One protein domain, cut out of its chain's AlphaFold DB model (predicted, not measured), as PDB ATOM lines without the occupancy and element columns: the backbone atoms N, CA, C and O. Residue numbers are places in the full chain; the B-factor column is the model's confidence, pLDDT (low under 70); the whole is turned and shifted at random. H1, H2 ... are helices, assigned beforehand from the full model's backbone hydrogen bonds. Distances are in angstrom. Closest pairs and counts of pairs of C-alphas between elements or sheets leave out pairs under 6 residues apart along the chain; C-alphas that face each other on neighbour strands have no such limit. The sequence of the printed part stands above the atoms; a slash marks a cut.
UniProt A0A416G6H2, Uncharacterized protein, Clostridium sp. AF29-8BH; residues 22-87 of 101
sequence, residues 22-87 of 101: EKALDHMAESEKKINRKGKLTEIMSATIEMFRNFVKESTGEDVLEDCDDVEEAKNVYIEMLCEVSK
ATOM      1  N   GLU A  22     -49.177  47.380  51.298       95.88
ATOM      2  CA  GLU A  22     -50.527  47.441  51.883       95.88
ATOM      3  C   GLU A  22     -51.604  47.232  50.816       95.88
ATOM      4  O   GLU A  22     -52.475  46.374  50.958       95.88
ATOM      5  N   LYS A  23     -51.482  47.940  49.690       96.88
ATOM      6  CA  LYS A  23     -52.401  47.790  48.561       96.88
ATOM      7  C   LYS A  23     -52.390  46.371  47.980       96.88
ATOM      8  O   LYS A  23     -53.451  45.829  47.676       96.88
ATOM      9  N   ALA A  24     -51.210  45.768  47.833       96.94
ATOM     10  CA  ALA A  24     -51.074  44.405  47.325       96.94
ATOM     11  C   ALA A  24     -51.731  43.378  48.266       96.94
ATOM     12  O   ALA A  24     -52.352  42.426  47.794       96.94
ATOM     13  N   LEU A  25     -51.652  43.575  49.590       96.06
ATOM     14  CA  LEU A  25     -52.342  42.730  50.573       96.06
ATOM     15  C   LEU A  25     -53.869  42.828  50.443       96.06
ATOM     16  O   LEU A  25     -54.545  41.796  50.447       96.06
ATOM     17  N   ASP A  26     -54.410  44.037  50.275       96.94
ATOM     18  CA  ASP A  26     -55.849  44.244  50.069       96.94
ATOM     19  C   ASP A  26     -56.336  43.545  48.790       96.94
ATOM     20  O   ASP A  26     -57.297  42.768  48.812       96.94
ATOM     21  N   HIS A  27     -55.627  43.747  47.676       96.88
ATOM     22  CA  HIS A  27     -55.925  43.091  46.402       96.88
ATOM     23  C   HIS A  27     -55.817  41.562  46.480       96.88
ATOM     24  O   HIS A  27     -56.635  40.843  45.894       96.88
ATOM     25  N   MET A  28     -54.829  41.044  47.211       95.44
ATOM     26  CA  MET A  28     -54.658  39.611  47.428       95.44
ATOM     27  C   MET A  28     -55.837  39.025  48.213       95.44
ATOM     28  O   MET A  28     -56.386  38.001  47.807       95.44
ATOM     29  N   ALA A  29     -56.289  39.696  49.277       95.44
ATOM     30  CA  ALA A  29     -57.447  39.267  50.062       95.44
ATOM     31  C   ALA A  29     -58.748  39.263  49.237       95.44
ATOM     32  O   ALA A  29     -59.614  38.400  49.420       95.44
ATOM     33  N   GLU A  30     -58.910  40.211  48.313       95.94
ATOM     34  CA  GLU A  30     -60.016  40.187  47.354       95.94
ATOM     35  C   GLU A  30     -59.895  39.048  46.339       95.94
ATOM     36  O   GLU A  30     -60.896  38.403  46.016       95.94
ATOM     37  N   SER A  31     -58.686  38.802  45.835       94.12
ATOM     38  CA  SER A  31     -58.410  37.750  44.855       94.12
ATOM     39  C   SER A  31     -58.668  36.367  45.448       94.12
ATOM     40  O   SER A  31     -59.371  35.571  44.829       94.12
ATOM     41  N   GLU A  32     -58.229  36.115  46.685       94.25
ATOM     42  CA  GLU A  32     -58.460  34.851  47.390       94.25
ATOM     43  C   GLU A  32     -59.957  34.508  47.476       94.25
ATOM     44  O   GLU A  32     -60.358  33.370  47.223       94.25
ATOM     45  N   LYS A  33     -60.806  35.503  47.776       94.25
ATOM     46  CA  LYS A  33     -62.269  35.331  47.861       94.25
ATOM     47  C   LYS A  33     -62.907  34.972  46.518       94.25
ATOM     48  O   LYS A  33     -63.970  34.353  46.503       94.25
ATOM     49  N   LYS A  34     -62.293  35.377  45.404       93.62
ATOM     50  CA  LYS A  34     -62.784  35.119  44.042       93.62
ATOM     51  C   LYS A  34     -62.369  33.739  43.521       93.62
ATOM     52  O   LYS A  34     -62.962  33.268  42.551       93.62
ATOM     53  N   ILE A  35     -61.409  33.061  44.159       93.12
ATOM     54  CA  ILE A  35     -60.976  31.718  43.751       93.12
ATOM     55  C   ILE A  35     -62.105  30.708  44.003       93.12
ATOM     56  O   ILE A  35     -62.479  30.408  45.140       93.12
ATOM     57  N   ASN A  36     -62.625  30.119  42.925       91.31
ATOM     58  CA  ASN A  36     -63.636  29.070  43.001       91.31
ATOM     59  C   ASN A  36     -63.020  27.731  43.445       91.31
ATOM     60  O   ASN A  36     -62.696  26.881  42.620       91.31
ATOM     61  N   ARG A  37     -62.938  27.497  44.760       90.00
ATOM     62  CA  ARG A  37     -62.390  26.260  45.361       90.00
ATOM     63  C   ARG A  37     -63.170  24.974  45.040       90.00
ATOM     64  O   ARG A  37     -62.767  23.899  45.469       90.00
ATOM     65  N   LYS A  38     -64.291  25.070  44.318       91.31
ATOM     66  CA  LYS A  38     -65.089  23.930  43.836       91.31
ATOM     67  C   LYS A  38     -64.917  23.671  42.330       91.31
ATOM     68  O   LYS A  38     -65.569  22.774  41.804       91.31
ATOM     69  N   GLY A  39     -64.112  24.483  41.638       91.94
ATOM     70  CA  GLY A  39     -63.822  24.357  40.207       91.94
ATOM     71  C   GLY A  39     -62.835  23.234  39.882       91.94
ATOM     72  O   GLY A  39     -62.543  22.377  40.719       91.94
ATOM     73  N   LYS A  40     -62.302  23.229  38.652       96.75
ATOM     74  CA  LYS A  40     -61.271  22.251  38.276       96.75
ATOM     75  C   LYS A  40     -59.986  22.520  39.052       96.75
ATOM     76  O   LYS A  40     -59.596  23.669  39.235       96.75
ATOM     77  N   LEU A  41     -59.283  21.453  39.433       95.56
ATOM     78  CA  LEU A  41     -58.033  21.557  40.189       95.56
ATOM     79  C   LEU A  41     -57.007  22.462  39.491       95.56
ATOM     80  O   LEU A  41     -56.420  23.322  40.134       95.56
ATOM     81  N   THR A  42     -56.840  22.323  38.174       95.62
ATOM     82  CA  THR A  42     -55.908  23.142  37.385       95.62
ATOM     83  C   THR A  42     -56.275  24.626  37.388       95.62
ATOM     84  O   THR A  42     -55.387  25.466  37.478       95.62
ATOM     85  N   GLU A  43     -57.568  24.962  37.346       95.69
ATOM     86  CA  GLU A  43     -58.058  26.345  37.423       95.69
ATOM     87  C   GLU A  43     -57.797  26.939  38.814       95.69
ATOM     88  O   GLU A  43     -57.345  28.074  38.927       95.69
ATOM     89  N   ILE A  44     -58.016  26.153  39.876       96.56
ATOM     90  CA  ILE A  44     -57.742  26.562  41.261       96.56
ATOM     91  C   ILE A  44     -56.246  26.817  41.461       96.56
ATOM     92  O   ILE A  44     -55.878  27.837  42.043       96.56
ATOM     93  N   MET A  45     -55.387  25.915  40.981       96.88
ATOM     94  CA  MET A  45     -53.935  26.056  41.116       96.88
ATOM     95  C   MET A  45     -53.419  27.251  40.314       96.88
ATOM     96  O   MET A  45     -52.706  28.078  40.874       96.88
ATOM     97  N   SER A  46     -53.863  27.408  39.063       96.56
ATOM     98  CA  SER A  46     -53.482  28.548  38.217       96.56
ATOM     99  C   SER A  46     -53.892  29.879  38.854       96.56
ATOM    100  O   SER A  46     -53.060  30.766  39.005       96.56
ATOM    101  N   ALA A  47     -55.137  29.994  39.333       96.81
ATOM    102  CA  ALA A  47     -55.612  31.205  40.006       96.81
ATOM    103  C   ALA A  47     -54.852  31.492  41.315       96.81
ATOM    104  O   ALA A  47     -54.654  32.647  41.688       96.81
ATOM    105  N   THR A  48     -54.413  30.446  42.020       96.75
ATOM    106  CA  THR A  48     -53.620  30.583  43.250       96.75
ATOM    107  C   THR A  48     -52.200  31.069  42.946       96.75
ATOM    108  O   THR A  48     -51.703  31.961  43.630       96.75
ATOM    109  N   ILE A  49     -51.560  30.532  41.903       97.81
ATOM    110  CA  ILE A  49     -50.249  30.989  41.421       97.81
ATOM    111  C   ILE A  49     -50.336  32.448  40.961       97.81
ATOM    112  O   ILE A  49     -49.529  33.273  41.389       97.81
ATOM    113  N   GLU A  50     -51.345  32.792  40.153       97.06
ATOM    114  CA  GLU A  50     -51.577  34.165  39.689       97.06
ATOM    115  C   GLU A  50     -51.786  35.136  40.852       97.06
ATOM    116  O   GLU A  50     -51.244  36.238  40.832       97.06
ATOM    117  N   MET A  51     -52.521  34.733  41.892       97.75
ATOM    118  CA  MET A  51     -52.708  35.547  43.092       97.75
ATOM    119  C   MET A  51     -51.368  35.888  43.763       97.75
ATOM    120  O   MET A  51     -51.116  37.059  44.050       97.75
ATOM    121  N   PHE A  52     -50.493  34.901  43.988       98.00
ATOM    122  CA  PHE A  52     -49.170  35.147  44.576       98.00
ATOM    123  C   PHE A  52     -48.263  35.962  43.646       98.00
ATOM    124  O   PHE A  52     -47.595  36.891  44.100       98.00
ATOM    125  N   ARG A  53     -48.271  35.670  42.341       97.31
ATOM    126  CA  ARG A  53     -47.520  36.427  41.328       97.31
ATOM    127  C   ARG A  53     -47.924  37.896  41.304       97.31
ATOM    128  O   ARG A  53     -47.054  38.762  41.370       97.31
ATOM    129  N   ASN A  54     -49.224  38.178  41.259       97.50
ATOM    130  CA  ASN A  54     -49.745  39.542  41.263       97.50
ATOM    131  C   ASN A  54     -49.374  40.267  42.555       97.50
ATOM    132  O   ASN A  54     -48.912  41.399  42.488       97.50
ATOM    133  N   PHE A  55     -49.477  39.604  43.709       97.50
ATOM    134  CA  PHE A  55     -49.040  40.179  44.978       97.50
ATOM    135  C   PHE A  55     -47.567  40.622  44.939       97.50
ATOM    136  O   PHE A  55     -47.263  41.772  45.261       97.50
ATOM    137  N   VAL A  56     -46.648  39.747  44.510       95.69
ATOM    138  CA  VAL A  56     -45.209  40.072  44.447       95.69
ATOM    139  C   VAL A  56     -44.948  41.188  43.439       95.69
ATOM    140  O   VAL A  56     -44.217  42.135  43.729       95.69
ATOM    141  N   LYS A  57     -45.586  41.125  42.272       96.69
ATOM    142  CA  LYS A  57     -45.422  42.124  41.216       96.69
ATOM    143  C   LYS A  57     -45.962  43.495  41.609       96.69
ATOM    144  O   LYS A  57     -45.332  44.502  41.314       96.69
ATOM    145  N   GLU A  58     -47.107  43.556  42.279       96.69
ATOM    146  CA  GLU A  58     -47.703  44.818  42.728       96.69
ATOM    147  C   GLU A  58     -46.924  45.448  43.881       96.69
ATOM    148  O   GLU A  58     -46.781  46.670  43.930       96.69
ATOM    149  N   SER A  59     -46.404  44.624  44.790       95.06
ATOM    150  CA  SER A  59     -45.644  45.095  45.948       95.06
ATOM    151  C   SER A  59     -44.220  45.530  45.593       95.06
ATOM    152  O   SER A  59     -43.751  46.540  46.111       95.06
ATOM    153  N   THR A  60     -43.540  44.804  44.702       93.75
ATOM    154  CA  THR A  60     -42.121  45.042  44.368       93.75
ATOM    155  C   THR A  60     -41.905  45.744  43.028       93.75
ATOM    156  O   THR A  60     -40.859  46.343  42.807       93.75
ATOM    157  N   GLY A  61     -42.886  45.693  42.125       94.38
ATOM    158  CA  GLY A  61     -42.730  46.111  40.731       94.38
ATOM    159  C   GLY A  61     -42.047  45.070  39.837       94.38
ATOM    160  O   GLY A  61     -41.957  45.289  38.630       94.38
ATOM    161  N   GLU A  62     -41.599  43.941  40.395       94.00
ATOM    162  CA  GLU A  62     -40.848  42.903  39.690       94.00
ATOM    163  C   GLU A  62     -41.637  41.590  39.591       94.00
ATOM    164  O   GLU A  62     -42.263  41.126  40.544       94.00
ATOM    165  N   ASP A  63     -41.586  40.952  38.421       95.19
ATOM    166  CA  ASP A  63     -42.284  39.692  38.157       95.19
ATOM    167  C   ASP A  63     -41.395  38.477  38.483       95.19
ATOM    168  O   ASP A  63     -40.884  37.777  37.612       95.19
ATOM    169  N   VAL A  64     -41.166  38.230  39.776       93.56
ATOM    170  CA  VAL A  64     -40.267  37.158  40.265       93.56
ATOM    171  C   VAL A  64     -40.788  35.741  39.934       93.56
ATOM    172  O   VAL A  64     -40.022  34.769  39.923       93.56
ATOM    173  N   LEU A  65     -42.086  35.627  39.630       95.19
ATOM    174  CA  LEU A  65     -42.818  34.385  39.367       95.19
ATOM    175  C   LEU A  65     -43.230  34.230  37.885       95.19
ATOM    176  O   LEU A  65     -44.167  33.488  37.605       95.19
ATOM    177  N   GLU A  66     -42.556  34.903  36.940       93.19
ATOM    178  CA  GLU A  66     -42.965  34.965  35.522       93.19
ATOM    179  C   GLU A  66     -43.260  33.600  34.871       93.19
ATOM    180  O   GLU A  66     -44.274  33.465  34.179       93.19
ATOM    181  N   ASP A  67     -42.442  32.594  35.188       92.56
ATOM    182  CA  ASP A  67     -42.522  31.221  34.665       92.56
ATOM    183  C   ASP A  67     -42.850  30.182  35.754       92.56
ATOM    184  O   ASP A  67     -42.503  29.011  35.628       92.56
ATOM    185  N   CYS A  68     -43.439  30.605  36.874       95.50
ATOM    186  CA  CYS A  68     -43.802  29.679  37.944       95.50
ATOM    187  C   CYS A  68     -45.096  28.933  37.593       95.50
ATOM    188  O   CYS A  68     -46.138  29.562  37.410       95.50
ATOM    189  N   ASP A  69     -45.037  27.604  37.535       96.25
ATOM    190  CA  ASP A  69     -46.184  26.708  37.344       96.25
ATOM    191  C   ASP A  69     -46.477  25.830  38.578       96.25
ATOM    192  O   ASP A  69     -47.430  25.044  38.576       96.25
ATOM    193  N   ASP A  70     -45.721  26.023  39.662       97.50
ATOM    194  CA  ASP A  70     -45.856  25.304  40.922       97.50
ATOM    195  C   ASP A  70     -46.449  26.198  42.031       97.50
ATOM    196  O   ASP A  70     -45.957  27.282  42.362       97.50
ATOM    197  N   VAL A  71     -47.545  25.736  42.635       97.25
ATOM    198  CA  VAL A  71     -48.267  26.494  43.670       97.25
ATOM    199  C   VAL A  71     -47.492  26.590  44.987       97.25
ATOM    200  O   VAL A  71     -47.637  27.573  45.716       97.25
ATOM    201  N   GLU A  72     -46.698  25.574  45.316       97.06
ATOM    202  CA  GLU A  72     -45.900  25.531  46.535       97.06
ATOM    203  C   GLU A  72     -44.712  26.485  46.412       97.06
ATOM    204  O   GLU A  72     -44.466  27.266  47.332       97.06
ATOM    205  N   GLU A  73     -44.057  26.523  45.252       96.50
ATOM    206  CA  GLU A  73     -43.024  27.511  44.942       96.50
ATOM    207  C   GLU A  73     -43.580  28.942  45.013       96.50
ATOM    208  O   GLU A  73     -43.018  29.788  45.712       96.50
ATOM    209  N   ALA A  74     -44.727  29.210  44.378       97.44
ATOM    210  CA  ALA A  74     -45.371  30.525  44.432       97.44
ATOM    211  C   ALA A  74     -45.721  30.954  45.871       97.44
ATOM    212  O   ALA A  74     -45.489  32.099  46.269       97.44
ATOM    213  N   LYS A  75     -46.232  30.021  46.684       96.81
ATOM    214  CA  LYS A  75     -46.523  30.259  48.102       96.81
ATOM    215  C   LYS A  75     -45.251  30.514  48.914       96.81
ATOM    216  O   LYS A  75     -45.263  31.368  49.801       96.81
ATOM    217  N   ASN A  76     -44.170  29.791  48.641       96.25
ATOM    218  CA  ASN A  76     -42.904  29.970  49.347       96.25
ATOM    219  C   ASN A  76     -42.313  31.356  49.083       96.25
ATOM    220  O   ASN A  76     -41.894  32.012  50.031       96.25
ATOM    221  N   VAL A  77     -42.395  31.861  47.850       95.69
ATOM    222  CA  VAL A  77     -42.002  33.240  47.507       95.69
ATOM    223  C   VAL A  77     -42.798  34.272  48.315       95.69
ATOM    224  O   VAL A  77     -42.221  35.222  48.846       95.69
ATOM    225  N   TYR A  78     -44.109  34.075  48.479       95.50
ATOM    226  CA  TYR A  78     -44.927  34.921  49.355       95.50
ATOM    227  C   TYR A  78     -44.450  34.885  50.817       95.50
ATOM    228  O   TYR A  78     -44.311  35.932  51.450       95.50
ATOM    229  N   ILE A  79     -44.156  33.696  51.355       95.12
ATOM    230  CA  ILE A  79     -43.662  33.537  52.732       95.12
ATOM    231  C   ILE A  79     -42.290  34.201  52.908       95.12
ATOM    232  O   ILE A  79     -42.103  34.947  53.868       95.12
ATOM    233  N   GLU A  80     -41.351  33.973  51.987       94.69
ATOM    234  CA  GLU A  80     -40.028  34.609  51.983       94.69
ATOM    235  C   GLU A  80     -40.156  36.129  52.030       94.69
ATOM    236  O   GLU A  80     -39.512  36.790  52.850       94.69
ATOM    237  N   MET A  81     -41.053  36.677  51.208       94.31
ATOM    238  CA  MET A  81     -41.310  38.106  51.176       94.31
ATOM    239  C   MET A  81     -41.815  38.636  52.523       94.31
ATOM    240  O   MET A  81     -41.298  39.640  53.015       94.31
ATOM    241  N   LEU A  82     -42.769  37.953  53.162       93.31
ATOM    242  CA  LEU A  82     -43.249  38.340  54.493       93.31
ATOM    243  C   LEU A  82     -42.153  38.262  55.561       93.31
ATOM    244  O   LEU A  82     -42.064  39.150  56.413       93.31
ATOM    245  N   CYS A  83     -41.308  37.230  55.523       92.69
ATOM    246  CA  CYS A  83     -40.193  37.086  56.455       92.69
ATOM    247  C   CYS A  83     -39.197  38.243  56.327       92.69
ATOM    248  O   CYS A  83     -38.814  38.844  57.329       92.69
ATOM    249  N   GLU A  84     -38.802  38.590  55.106       93.44
ATOM    250  CA  GLU A  84     -37.893  39.705  54.836       93.44
ATOM    251  C   GLU A  84     -38.501  41.065  55.211       93.44
ATOM    252  O   GLU A  84     -37.813  41.911  55.783       93.44
ATOM    253  N   VAL A  85     -39.797  41.272  54.959       92.50
ATOM    254  CA  VAL A  85     -40.522  42.471  55.416       92.50
ATOM    255  C   VAL A  85     -40.530  42.557  56.943       92.50
ATOM    256  O   VAL A  85     -40.279  43.630  57.494       92.50
ATOM    257  N   SER A  86     -40.774  41.438  57.636       90.44
ATOM    258  CA  SER A  86     -40.743  41.382  59.102       90.44
ATOM    259  C   SER A  86     -39.366  41.760  59.644       90.44
ATOM    260  O   SER A  86     -39.282  42.624  60.515       90.44
ATOM    261  N   LYS A  87     -38.287  41.197  59.077       91.25
ATOM    262  CA  LYS A  87     -36.903  41.539  59.450       91.25
ATOM    263  C   LYS A  87     -36.625  43.030  59.282       91.25
ATOM    264  O   LYS A  87     -36.183  43.685  60.219       91.25
TER     265      LYS A  87
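AT A GLANCE: This is residues 22 to 87 of the 101 residues of an uncharacterized protein of Clostridium sp. AF29-8BH (UniProt A0A416G6H2). A helical hairpin of H1 and H2, side by side and running opposite ways, has a third helix, H3, packed with its first part on H2, away from H1. The link after H2 folds back along it, and H3 then runs the same way as H2 until its last residues, 82 to 87, stick out free. The printed part has 66 residues with three named helices, H1, H2 and H3 in chain order, and no named strand; its class is all helix. It is compact, with a radius of gyration of the C-alphas of 11.7 A, and elongated, spanning 37 by 23 by 18 A.

HOW THE PARTS SIT: H1, residues 22 to 34, and H2, residues 41 to 60, form a helical hairpin. They touch at a shallow tilt of 11 degrees, opposite ways; their closest C-alphas, those of Ala 24 and Phe 55, are 5.2 A apart. H3, residues 71 to 87, touches H2 with residues 71 to 78 alone. These two helices run the same way at a shallow tilt of 27 degrees, and their closest C-alphas, those of Ile 49 and Val 71, are 5.4 A apart. H1 and H3 are apart. In H2 and H3 every O i to N i+4 pair is within hydrogen-bond range; in H1 8 of 9 are.

IN THESE COORDINATES: H1 begins at C-alpha 22, (-50.527, 47.441, 51.883), and measures 19.1 A from first to last C-alpha. H2, the longest helix with 20 residues, begins at C-alpha 41, (-58.033, 21.557, 40.189), and measures 28.7 A. H3 measures 24.6 A and ends at C-alpha 87, (-36.903, 41.539, 59.450).

THE WHOLE: The two C-alphas farthest apart, those of Lys 40 and Lys 87, are 37.6 A apart. The printed part has no cut. The links H1 to H2, of 6 residues, and H2 to H3, of 10, are both short. The mean pLDDT of the printed part is 95.2, and no printed residue is under 70.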